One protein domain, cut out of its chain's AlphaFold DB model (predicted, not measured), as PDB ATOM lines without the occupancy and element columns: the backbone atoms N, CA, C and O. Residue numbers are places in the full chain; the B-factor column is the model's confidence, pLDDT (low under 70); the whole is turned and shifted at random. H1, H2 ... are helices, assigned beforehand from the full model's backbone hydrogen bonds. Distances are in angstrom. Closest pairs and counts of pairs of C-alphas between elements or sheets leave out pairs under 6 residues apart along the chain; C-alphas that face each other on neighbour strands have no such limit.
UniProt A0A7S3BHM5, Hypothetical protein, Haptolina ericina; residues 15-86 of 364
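This is residues 15 to 86 of the 364 residues of the protein "Hypothetical protein" of Haptolina ericina (UniProt A0A7S3BHM5). One long helix, H3, makes most of the length, with H1 crossing its first half at about a right angle and short H2 near its first residues. Beyond its far end a long stretch with no named element, residues 62 to 86, loops out and folds back toward the start of H1. The printed part has 72 residues with H1, H2 and H3 in that order and no named strand, all helix in class; it is compact, with a radius of gyration of the C-alphas of 12.8 A and spans of 34 by 25 by 19 A.

H3, residues 43 to 61, touches H1, residues 15 to 27, about perpendicular at 86 degrees; Trp 50 and Ile 20 have the closest C-alphas, 6.8 A apart. Residues 43 to 47 of H3 touch H2, residues 31 to 35, closest at the C-alphas of Ile 43 and Trp 31, 5.8 A. Residues 19 to 24 of H1 touch H2, closest at the C-alphas of Met 23 and Ile 34, 6.2 A. In H1, H2 and H3 every O i to N i+4 pair is within hydrogen-bond range.

H3 runs 27.1 A from C-alpha 43 at (193.802, 178.767, 124.264) to C-alpha 61 at (170.910, 174.482, 138.213). H1, 17.9 A long, begins at C-alpha 15 (192.445, 165.494, 134.615); H2 is 6.2 A long.

The C-alphas of Pro 39 and Gly 63 are farthest apart, 35.2 A. The printed part has no cut, the link H1 to H2 is tight and H2 to H3 short, and no printed residue is under 70 in pLDDT.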
ATOM      1  N   GLU A  15     191.313 164.783 134.008       90.94
ATOM      2  CA  GLU A  15     192.445 165.494 134.615       90.94
ATOM      3  C   GLU A  15     192.627 166.885 133.990       90.94
ATOM      4  O   GLU A  15     192.817 167.872 134.697       90.94
ATOM      5  N   GLU A  16     192.521 166.982 132.657       93.62
ATOM      6  CA  GLU A  16     192.592 168.264 131.947       93.62
ATOM      7  C   GLU A  16     191.435 169.177 132.383       93.62
ATOM      8  O   GLU A  16     191.646 170.361 132.638       93.62
ATOM      9  N   ASP A  17     190.223 168.631 132.522       94.00
ATOM     10  CA  ASP A  17     189.060 169.383 133.006       94.00
ATOM     11  C   ASP A  17     189.250 169.911 134.435       94.00
ATOM     12  O   ASP A  17     188.854 171.043 134.720       94.00
ATOM     13  N   HIS A  18     189.858 169.115 135.321       93.44
ATOM     14  CA  HIS A  18     190.157 169.527 136.693       93.44
ATOM     15  C   HIS A  18     191.105 170.729 136.715       93.44
ATOM     16  O   HIS A  18     190.800 171.734 137.352       93.44
ATOM     17  N   ILE A  19     192.199 170.669 135.948       94.75
ATOM     18  CA  ILE A  19     193.167 171.773 135.830       94.75
ATOM     19  C   ILE A  19     192.478 173.047 135.328       94.75
ATOM     20  O   ILE A  19     192.742 174.134 135.839       94.75
ATOM     21  N   ILE A  20     191.583 172.934 134.339       95.50
ATOM     22  CA  ILE A  20     190.829 174.085 133.817       95.50
ATOM     23  C   ILE A  20     189.971 174.718 134.913       95.50
ATOM     24  O   ILE A  20     189.955 175.942 135.034       95.50
ATOM     25  N   LEU A  21     189.239 173.906 135.678       94.81
ATOM     26  CA  LEU A  21     188.344 174.393 136.727       94.81
ATOM     27  C   LEU A  21     189.111 175.029 137.887       94.81
ATOM     28  O   LEU A  21     188.776 176.140 138.290       94.81
ATOM     29  N   GLU A  22     190.153 174.356 138.370       95.25
ATOM     30  CA  GLU A  22     191.002 174.818 139.469       95.25
ATOM     31  C   GLU A  22     191.705 176.133 139.117       95.25
ATOM     32  O   GLU A  22     191.592 177.121 139.844       95.25
ATOM     33  N   MET A  23     192.365 176.190 137.956       96.19
ATOM     34  CA  MET A  23     193.063 177.398 137.517       96.19
ATOM     35  C   MET A  23     192.095 178.546 137.230       96.19
ATOM     36  O   MET A  23     192.409 179.696 137.515       96.19
ATOM     37  N   HIS A  24     190.913 178.268 136.677       96.12
ATOM     38  CA  HIS A  24     189.915 179.315 136.477       96.12
ATOM     39  C   HIS A  24     189.358 179.833 137.813       96.12
ATOM     40  O   HIS A  24     188.999 181.005 137.910       96.12
ATOM     41  N   GLN A  25     189.273 178.988 138.843       94.88
ATOM     42  CA  GLN A  25     188.838 179.402 140.177       94.88
ATOM     43  C   GLN A  25     189.873 180.298 140.871       94.88
ATOM     44  O   GLN A  25     189.479 181.252 141.535       94.88
ATOM     45  N   SER A  26     191.171 180.023 140.704       95.06
ATOM     46  CA  SER A  26     192.246 180.804 141.332       95.06
ATOM     47  C   SER A  26     192.668 182.042 140.531       95.06
ATOM     48  O   SER A  26     192.932 183.092 141.111       95.06
ATOM     49  N   GLU A  27     192.718 181.955 139.201       92.38
ATOM     50  CA  GLU A  27     193.262 183.005 138.324       92.38
ATOM     51  C   GLU A  27     192.201 183.745 137.498       92.38
ATOM     52  O   GLU A  27     192.507 184.777 136.893       92.38
ATOM     53  N   GLY A  28     190.972 183.227 137.425       92.50
ATOM     54  CA  GLY A  28     189.937 183.732 136.523       92.50
ATOM     55  C   GLY A  28     190.212 183.399 135.043       92.50
ATOM     56  O   GLY A  28     190.870 182.403 134.732       92.50
ATOM     57  N   PRO A  29     189.735 184.218 134.084       93.75
ATOM     58  CA  PRO A  29     189.801 183.931 132.646       93.75
ATOM     59  C   PRO A  29     191.187 184.192 132.019       93.75
ATOM     60  O   PRO A  29     191.294 184.619 130.867       93.75
ATOM     61  N   LYS A  30     192.281 183.927 132.744       95.25
ATOM     62  CA  LYS A  30     193.662 184.064 132.244       95.25
ATOM     63  C   LYS A  30     194.067 182.847 131.409       95.25
ATOM     64  O   LYS A  30     194.962 182.085 131.771       95.25
ATOM     65  N   TRP A  31     193.407 182.654 130.268       95.81
ATOM     66  CA  TRP A  31     193.515 181.437 129.452       95.81
ATOM     67  C   TRP A  31     194.946 181.066 129.046       95.81
ATOM     68  O   TRP A  31     195.279 179.883 129.028       95.81
ATOM     69  N   SER A  32     195.801 182.055 128.772       95.75
ATOM     70  CA  SER A  32     197.211 181.827 128.439       95.75
ATOM     71  C   SER A  32     197.958 181.098 129.561       95.75
ATOM     72  O   SER A  32     198.734 180.189 129.283       95.75
ATOM     73  N   LYS A  33     197.667 181.424 130.828       94.75
ATOM     74  CA  LYS A  33     198.263 180.768 132.003       94.75
ATOM     75  C   LYS A  33     197.716 179.352 132.201       94.75
ATOM     76  O   LYS A  33     198.458 178.446 132.564       94.75
ATOM     77  N   ILE A  34     196.433 179.139 131.904       94.56
ATOM     78  CA  ILE A  34     195.797 177.813 131.996       94.56
ATOM     79  C   ILE A  34     196.383 176.854 130.948       94.56
ATOM     80  O   ILE A  34     196.698 175.710 131.262       94.56
ATOM     81  N   VAL A  35     196.593 177.321 129.712       96.50
ATOM     82  CA  VAL A  35     197.168 176.501 128.630       96.50
ATOM     83  C   VAL A  35     198.595 176.050 128.919       96.50
ATOM     84  O   VAL A  35     198.954 174.938 128.543       96.50
ATOM     85  N   GLN A  36     199.393 176.844 129.638       95.00
ATOM     86  CA  GLN A  36     200.746 176.434 130.041       95.00
ATOM     87  C   GLN A  36     200.750 175.146 130.882       95.00
ATOM     88  O   GLN A  36     201.741 174.421 130.890       95.00
ATOM     89  N   ARG A  37     199.640 174.825 131.562       93.38
ATOM     90  CA  ARG A  37     199.460 173.590 132.341       93.38
ATOM     91  C   ARG A  37     198.844 172.441 131.532       93.38
ATOM     92  O   ARG A  37     198.694 171.345 132.059       93.38
ATOM     93  N   LEU A  38     198.476 172.680 130.272       94.12
ATOM     94  CA  LEU A  38     197.756 171.748 129.400       94.12
ATOM     95  C   LEU A  38     198.493 171.587 128.059       94.12
ATOM     96  O   LEU A  38     198.053 172.129 127.036       94.12
ATOM     97  N   PRO A  39     199.612 170.838 128.030       90.50
ATOM     98  CA  PRO A  39     200.382 170.647 126.807       90.50
ATOM     99  C   PRO A  39     199.537 169.968 125.720       90.50
ATOM    100  O   PRO A  39     198.785 169.020 125.966       90.50
ATOM    101  N   GLY A  40     199.641 170.476 124.490       90.50
ATOM    102  CA  GLY A  40     198.860 169.988 123.347       90.50
ATOM    103  C   GLY A  40     197.408 170.483 123.300       90.50
ATOM    104  O   GLY A  40     196.626 170.006 122.475       90.50
ATOM    105  N   ARG A  41     197.018 171.437 124.157       93.81
ATOM    106  CA  ARG A  41     195.748 172.171 124.050       93.81
ATOM    107  C   ARG A  41     196.005 173.619 123.647       93.81
ATOM    108  O   ARG A  41     197.000 174.217 124.028       93.81
ATOM    109  N   THR A  42     195.089 174.197 122.873       94.62
ATOM    110  CA  THR A  42     195.138 175.613 122.484       94.62
ATOM    111  C   THR A  42     194.276 176.468 123.412       94.62
ATOM    112  O   THR A  42     193.313 175.976 124.005       94.62
ATOM    113  N   ILE A  43     194.567 177.772 123.482       95.75
ATOM    114  CA  ILE A  43     193.802 178.767 124.264       95.75
ATOM    115  C   ILE A  43     192.313 178.721 123.918       95.75
ATOM    116  O   ILE A  43     191.462 178.652 124.806       95.75
ATOM    117  N   SER A  44     192.004 178.684 122.621       94.94
ATOM    118  CA  SER A  44     190.630 178.574 122.126       94.94
ATOM    119  C   SER A  44     189.951 177.287 122.604       94.94
ATOM    120  O   SER A  44     188.821 177.321 123.093       94.94
ATOM    121  N   SER A  45     190.659 176.153 122.547       94.44
ATOM    122  CA  SER A  45     190.134 174.857 122.984       94.44
ATOM    123  C   SER A  45     189.811 174.849 124.482       94.44
ATOM    124  O   SER A  45     188.719 174.431 124.869       94.44
ATOM    125  N   VAL A  46     190.709 175.386 125.316       95.50
ATOM    126  CA  VAL A  46     190.517 175.499 126.773       95.50
ATOM    127  C   VAL A  46     189.335 176.404 127.119       95.50
ATOM    128  O   VAL A  46     188.450 175.989 127.868       95.50
ATOM    129  N   ARG A  47     189.257 177.603 126.521       95.94
ATOM    130  CA  ARG A  47     188.130 178.532 126.715       95.94
ATOM    131  C   ARG A  47     186.802 177.861 126.356       95.94
ATOM    132  O   ARG A  47     185.850 177.899 127.132       95.94
ATOM    133  N   ASN A  48     186.746 177.209 125.197       95.44
ATOM    134  CA  ASN A  48     185.542 176.536 124.711       95.44
ATOM    135  C   ASN A  48     185.158 175.354 125.616       95.44
ATOM    136  O   ASN A  48     183.979 175.136 125.909       95.44
ATOM    137  N   ARG A  49     186.147 174.606 126.124       94.81
ATOM    138  CA  ARG A  49     185.906 173.523 127.079       94.81
ATOM    139  C   ARG A  49     185.298 174.042 128.375       94.81
ATOM    140  O   ARG A  49     184.248 173.536 128.772       94.81
ATOM    141  N   TRP A  50     185.888 175.080 128.966       96.00
ATOM    142  CA  TRP A  50     185.354 175.721 130.166       96.00
ATOM    143  C   TRP A  50     183.928 176.241 129.945       96.00
ATOM    144  O   TRP A  50     183.029 175.909 130.712       96.00
ATOM    145  N   GLN A  51     183.671 176.948 128.838       95.19
ATOM    146  CA  GLN A  51     182.330 177.442 128.497       95.19
ATOM    147  C   GLN A  51     181.292 176.316 128.405       95.19
ATOM    148  O   GLN A  51     180.144 176.487 128.821       95.19
ATOM    149  N   ARG A  52     181.670 175.151 127.864       93.31
ATOM    150  CA  ARG A  52     180.783 173.981 127.814       93.31
ATOM    151  C   ARG A  52     180.495 173.423 129.203       93.31
ATOM    152  O   ARG A  52     179.347 173.050 129.445       93.31
ATOM    153  N   ILE A  53     181.502 173.364 130.078       93.44
ATOM    154  CA  ILE A  53     181.347 172.935 131.474       93.44
ATOM    155  C   ILE A  53     180.410 173.901 132.208       93.44
ATOM    156  O   ILE A  53     179.365 173.485 132.708       93.44
ATOM    157  N   GLU A  54     180.699 175.198 132.145       94.06
ATOM    158  CA  GLU A  54     179.935 176.249 132.819       94.06
ATOM    159  C   GLU A  54     178.482 176.322 132.332       94.06
ATOM    160  O   GLU A  54     177.541 176.363 133.126       94.06
ATOM    161  N   LYS A  55     178.260 176.260 131.013       92.31
ATOM    162  CA  LYS A  55     176.907 176.222 130.440       92.31
ATOM    163  C   LYS A  55     176.146 174.973 130.873       92.31
ATOM    164  O   LYS A  55     174.944 175.048 131.113       92.31
ATOM    165  N   GLY A  56     176.816 173.823 130.945       91.25
ATOM    166  CA  GLY A  56     176.210 172.593 131.451       91.25
ATOM    167  C   GLY A  56     175.800 172.712 132.915       91.25
ATOM    168  O   GLY A  56     174.671 172.356 133.250       91.25
ATOM    169  N   ARG A  57     176.668 173.287 133.757       90.06
ATOM    170  CA  ARG A  57     176.386 173.559 135.172       90.06
ATOM    171  C   ARG A  57     175.161 174.462 135.344       90.06
ATOM    172  O   ARG A  57     174.192 174.035 135.965       90.06
ATOM    173  N   LYS A  58     175.134 175.623 134.677       91.62
ATOM    174  CA  LYS A  58     173.998 176.566 134.727       91.62
ATOM    175  C   LYS A  58     172.678 175.941 134.275       91.62
ATOM    176  O   LYS A  58     171.628 176.209 134.848       91.62
ATOM    177  N   LEU A  59     172.701 175.103 133.236       89.19
ATOM    178  CA  LEU A  59     171.489 174.420 132.770       89.19
ATOM    179  C   LEU A  59     170.967 173.407 133.798       89.19
ATOM    180  O   LEU A  59     169.757 173.310 133.976       89.19
ATOM    181  N   ARG A  60     171.861 172.690 134.492       86.38
ATOM    182  CA  ARG A  60     171.483 171.757 135.564       86.38
ATOM    183  C   ARG A  60     170.877 172.483 136.762       86.38
ATOM    184  O   ARG A  60     169.871 172.022 137.282       86.38
ATOM    185  N   GLU A  61     171.450 173.618 137.150       88.06
ATOM    186  CA  GLU A  61     170.910 174.482 138.213       88.06
ATOM    187  C   GLU A  61     169.518 175.022 137.858       88.06
ATOM    188  O   GLU A  61     168.647 175.112 138.714       88.06
ATOM    189  N   GLN A  62     169.267 175.302 136.575       90.50
ATOM    190  CA  GLN A  62     167.950 175.701 136.061       90.50
ATOM    191  C   GLN A  62     166.957 174.534 135.907       90.50
ATOM    192  O   GLN A  62     165.868 174.738 135.371       90.50
ATOM    193  N   GLY A  63     167.327 173.302 136.274       85.62
ATOM    194  CA  GLY A  63     166.487 172.114 136.079       85.62
ATOM    195  C   GLY A  63     166.282 171.715 134.610       85.62
ATOM    196  O   GLY A  63     165.431 170.884 134.303       85.62
ATOM    197  N   LYS A  64     167.052 172.284 133.672       81.44
ATOM    198  CA  LYS A  64     166.984 171.923 132.249       81.44
ATOM    199  C   LYS A  64     167.750 170.625 132.024       81.44
ATOM    200  O   LYS A  64     168.967 170.621 131.816       81.44
ATOM    201  N   GLU A  65     167.025 169.515 132.062       77.19
ATOM    202  CA  GLU A  65     167.599 168.186 131.878       77.19
ATOM    203  C   GLU A  65     168.128 167.972 130.456       77.19
ATOM    204  O   GLU A  65     167.525 168.354 129.450       77.19
ATOM    205  N   SER A  66     169.280 167.309 130.352       79.06
ATOM    206  CA  SER A  66     169.804 166.852 129.070       79.06
ATOM    207  C   SER A  66     169.484 165.380 128.860       79.06
ATOM    208  O   SER A  66     169.857 164.561 129.688       79.06
ATOM    209  N   LYS A  67     168.911 165.009 127.711       83.06
ATOM    210  CA  LYS A  67     168.584 163.599 127.413       83.06
ATOM    211  C   LYS A  67     169.807 162.664 127.438       83.06
ATOM    212  O   LYS A  67     169.680 161.481 127.725       83.06
ATOM    213  N   ASN A  68     171.001 163.194 127.164       89.38
ATOM    214  CA  ASN A  68     172.231 162.410 127.089       89.38
ATOM    215  C   ASN A  68     172.885 162.256 128.466       89.38
ATOM    216  O   ASN A  68     173.289 163.252 129.072       89.38
ATOM    217  N   LYS A  69     173.063 161.011 128.909       89.69
ATOM    218  CA  LYS A  69     173.797 160.650 130.129       89.69
ATOM    219  C   LYS A  69     175.226 160.208 129.799       89.69
ATOM    220  O   LYS A  69     175.541 159.803 128.681       89.69
ATOM    221  N   CYS A  70     176.120 160.363 130.761       88.25
ATOM    222  CA  CYS A  70     177.488 159.887 130.705       88.25
ATOM    223  C   CYS A  70     177.477 158.374 130.918       88.25
ATOM    224  O   CYS A  70     176.971 157.907 131.932       88.25
ATOM    225  N   HIS A  71     178.062 157.615 129.995       86.88
ATOM    226  CA  HIS A  71     178.117 156.155 130.117       86.88
ATOM    227  C   HIS A  71     178.969 155.681 131.296       86.88
ATOM    228  O   HIS A  71     178.731 154.594 131.790       86.88
ATOM    229  N   ALA A  72     179.928 156.485 131.763       86.19
ATOM    230  CA  ALA A  72     180.825 156.082 132.845       86.19
ATOM    231  C   ALA A  72     180.226 156.275 134.250       86.19
ATOM    232  O   ALA A  72     180.549 155.519 135.152       86.19
ATOM    233  N   CYS A  73     179.374 157.284 134.464       86.38
ATOM    234  CA  CYS A  73     178.862 157.615 135.805       86.38
ATOM    235  C   CYS A  73     177.353 157.899 135.860       86.38
ATOM    236  O   CYS A  73     176.841 158.327 136.890       86.38
ATOM    237  N   GLY A  74     176.638 157.778 134.739       84.94
ATOM    238  CA  GLY A  74     175.197 158.035 134.647       84.94
ATOM    239  C   GLY A  74     174.769 159.507 134.730       84.94
ATOM    240  O   GLY A  74     173.610 159.813 134.443       84.94
ATOM    241  N   GLN A  75     175.668 160.441 135.064       85.38
ATOM    242  CA  GLN A  75     175.335 161.869 135.168       85.38
ATOM    243  C   GLN A  75     175.046 162.509 133.803       85.38
ATOM    244  O   GLN A  75     175.498 162.042 132.764       85.38
ATOM    245  N   LEU A  76     174.314 163.622 133.792       87.50
ATOM    246  CA  LEU A  76     173.974 164.367 132.575       87.50
ATOM    247  C   LEU A  76     175.232 164.815 131.813       87.50
ATOM    248  O   LEU A  76     176.046 165.551 132.353       87.50
ATOM    249  N   LYS A  77     175.388 164.417 130.544       85.50
ATOM    250  CA  LYS A  77     176.630 164.588 129.757       85.50
ATOM    251  C   LYS A  77     176.967 166.052 129.446       85.50
ATOM    252  O   LYS A  77     178.126 166.378 129.193       85.50
ATOM    253  N   ARG A  78     175.974 166.950 129.407       84.44
ATOM    254  CA  ARG A  78     176.196 168.359 129.034       84.44
ATOM    255  C   ARG A  78     177.025 169.076 130.099       84.44
ATOM    256  O   ARG A  78     176.543 169.303 131.201       84.44
ATOM    257  N   GLY A  79     178.253 169.450 129.733       82.56
ATOM    258  CA  GLY A  79     179.199 170.151 130.609       82.56
ATOM    259  C   GLY A  79     179.630 169.354 131.837       82.56
ATOM    260  O   GLY A  79     180.114 169.930 132.802       82.56
ATOM    261  N   HIS A  80     179.436 168.038 131.820       87.81
ATOM    262  CA  HIS A  80     179.851 167.176 132.912       87.81
ATOM    263  C   HIS A  80     181.337 166.831 132.809       87.81
ATOM    264  O   HIS A  80     181.812 166.399 131.756       87.81
ATOM    265  N   VAL A  81     182.022 166.985 133.940       88.81
ATOM    266  CA  VAL A  81     183.374 166.483 134.182       88.81
ATOM    267  C   VAL A  81     183.252 165.143 134.898       88.81
ATOM    268  O   VAL A  81     182.653 165.050 135.971       88.81
ATOM    269  N   CYS A  82     183.759 164.085 134.265       85.25
ATOM    270  CA  CYS A  82     183.576 162.723 134.748       85.25
ATOM    271  C   CYS A  82     184.694 162.305 135.694       85.25
ATOM    272  O   CYS A  82     185.682 161.713 135.272       85.25
ATOM    273  N   TYR A  83     184.493 162.548 136.985       81.12
ATOM    274  CA  TYR A  83     185.427 162.124 138.030       81.12
ATOM    275  C   TYR A  83     185.509 160.604 138.211       81.12
ATOM    276  O   TYR A  83     186.517 160.114 138.691       81.12
ATOM    277  N   ALA A  84     184.514 159.834 137.755       76.69
ATOM    278  CA  ALA A  84     184.606 158.369 137.734       76.69
ATOM    279  C   ALA A  84     185.723 157.853 136.803       76.69
ATOM    280  O   ALA A  84     186.168 156.719 136.940       76.69
ATOM    281  N   LYS A  85     186.171 158.684 135.850       72.00
ATOM    282  CA  LYS A  85     187.301 158.375 134.965       72.00
ATOM    283  C   LYS A  85     188.659 158.813 135.527       72.00
ATOM    284  O   LYS A  85     189.666 158.303 135.050       72.00
ATOM    285  N   LEU A  86     188.689 159.712 136.516       74.00
ATOM    286  CA  LEU A  86     189.890 159.988 137.308       74.00
ATOM    287  C   LEU A  86     190.104 158.778 138.226       74.00
ATOM    288  O   LEU A  86     189.175 158.361 138.923       74.00
TER     289      LEU A  86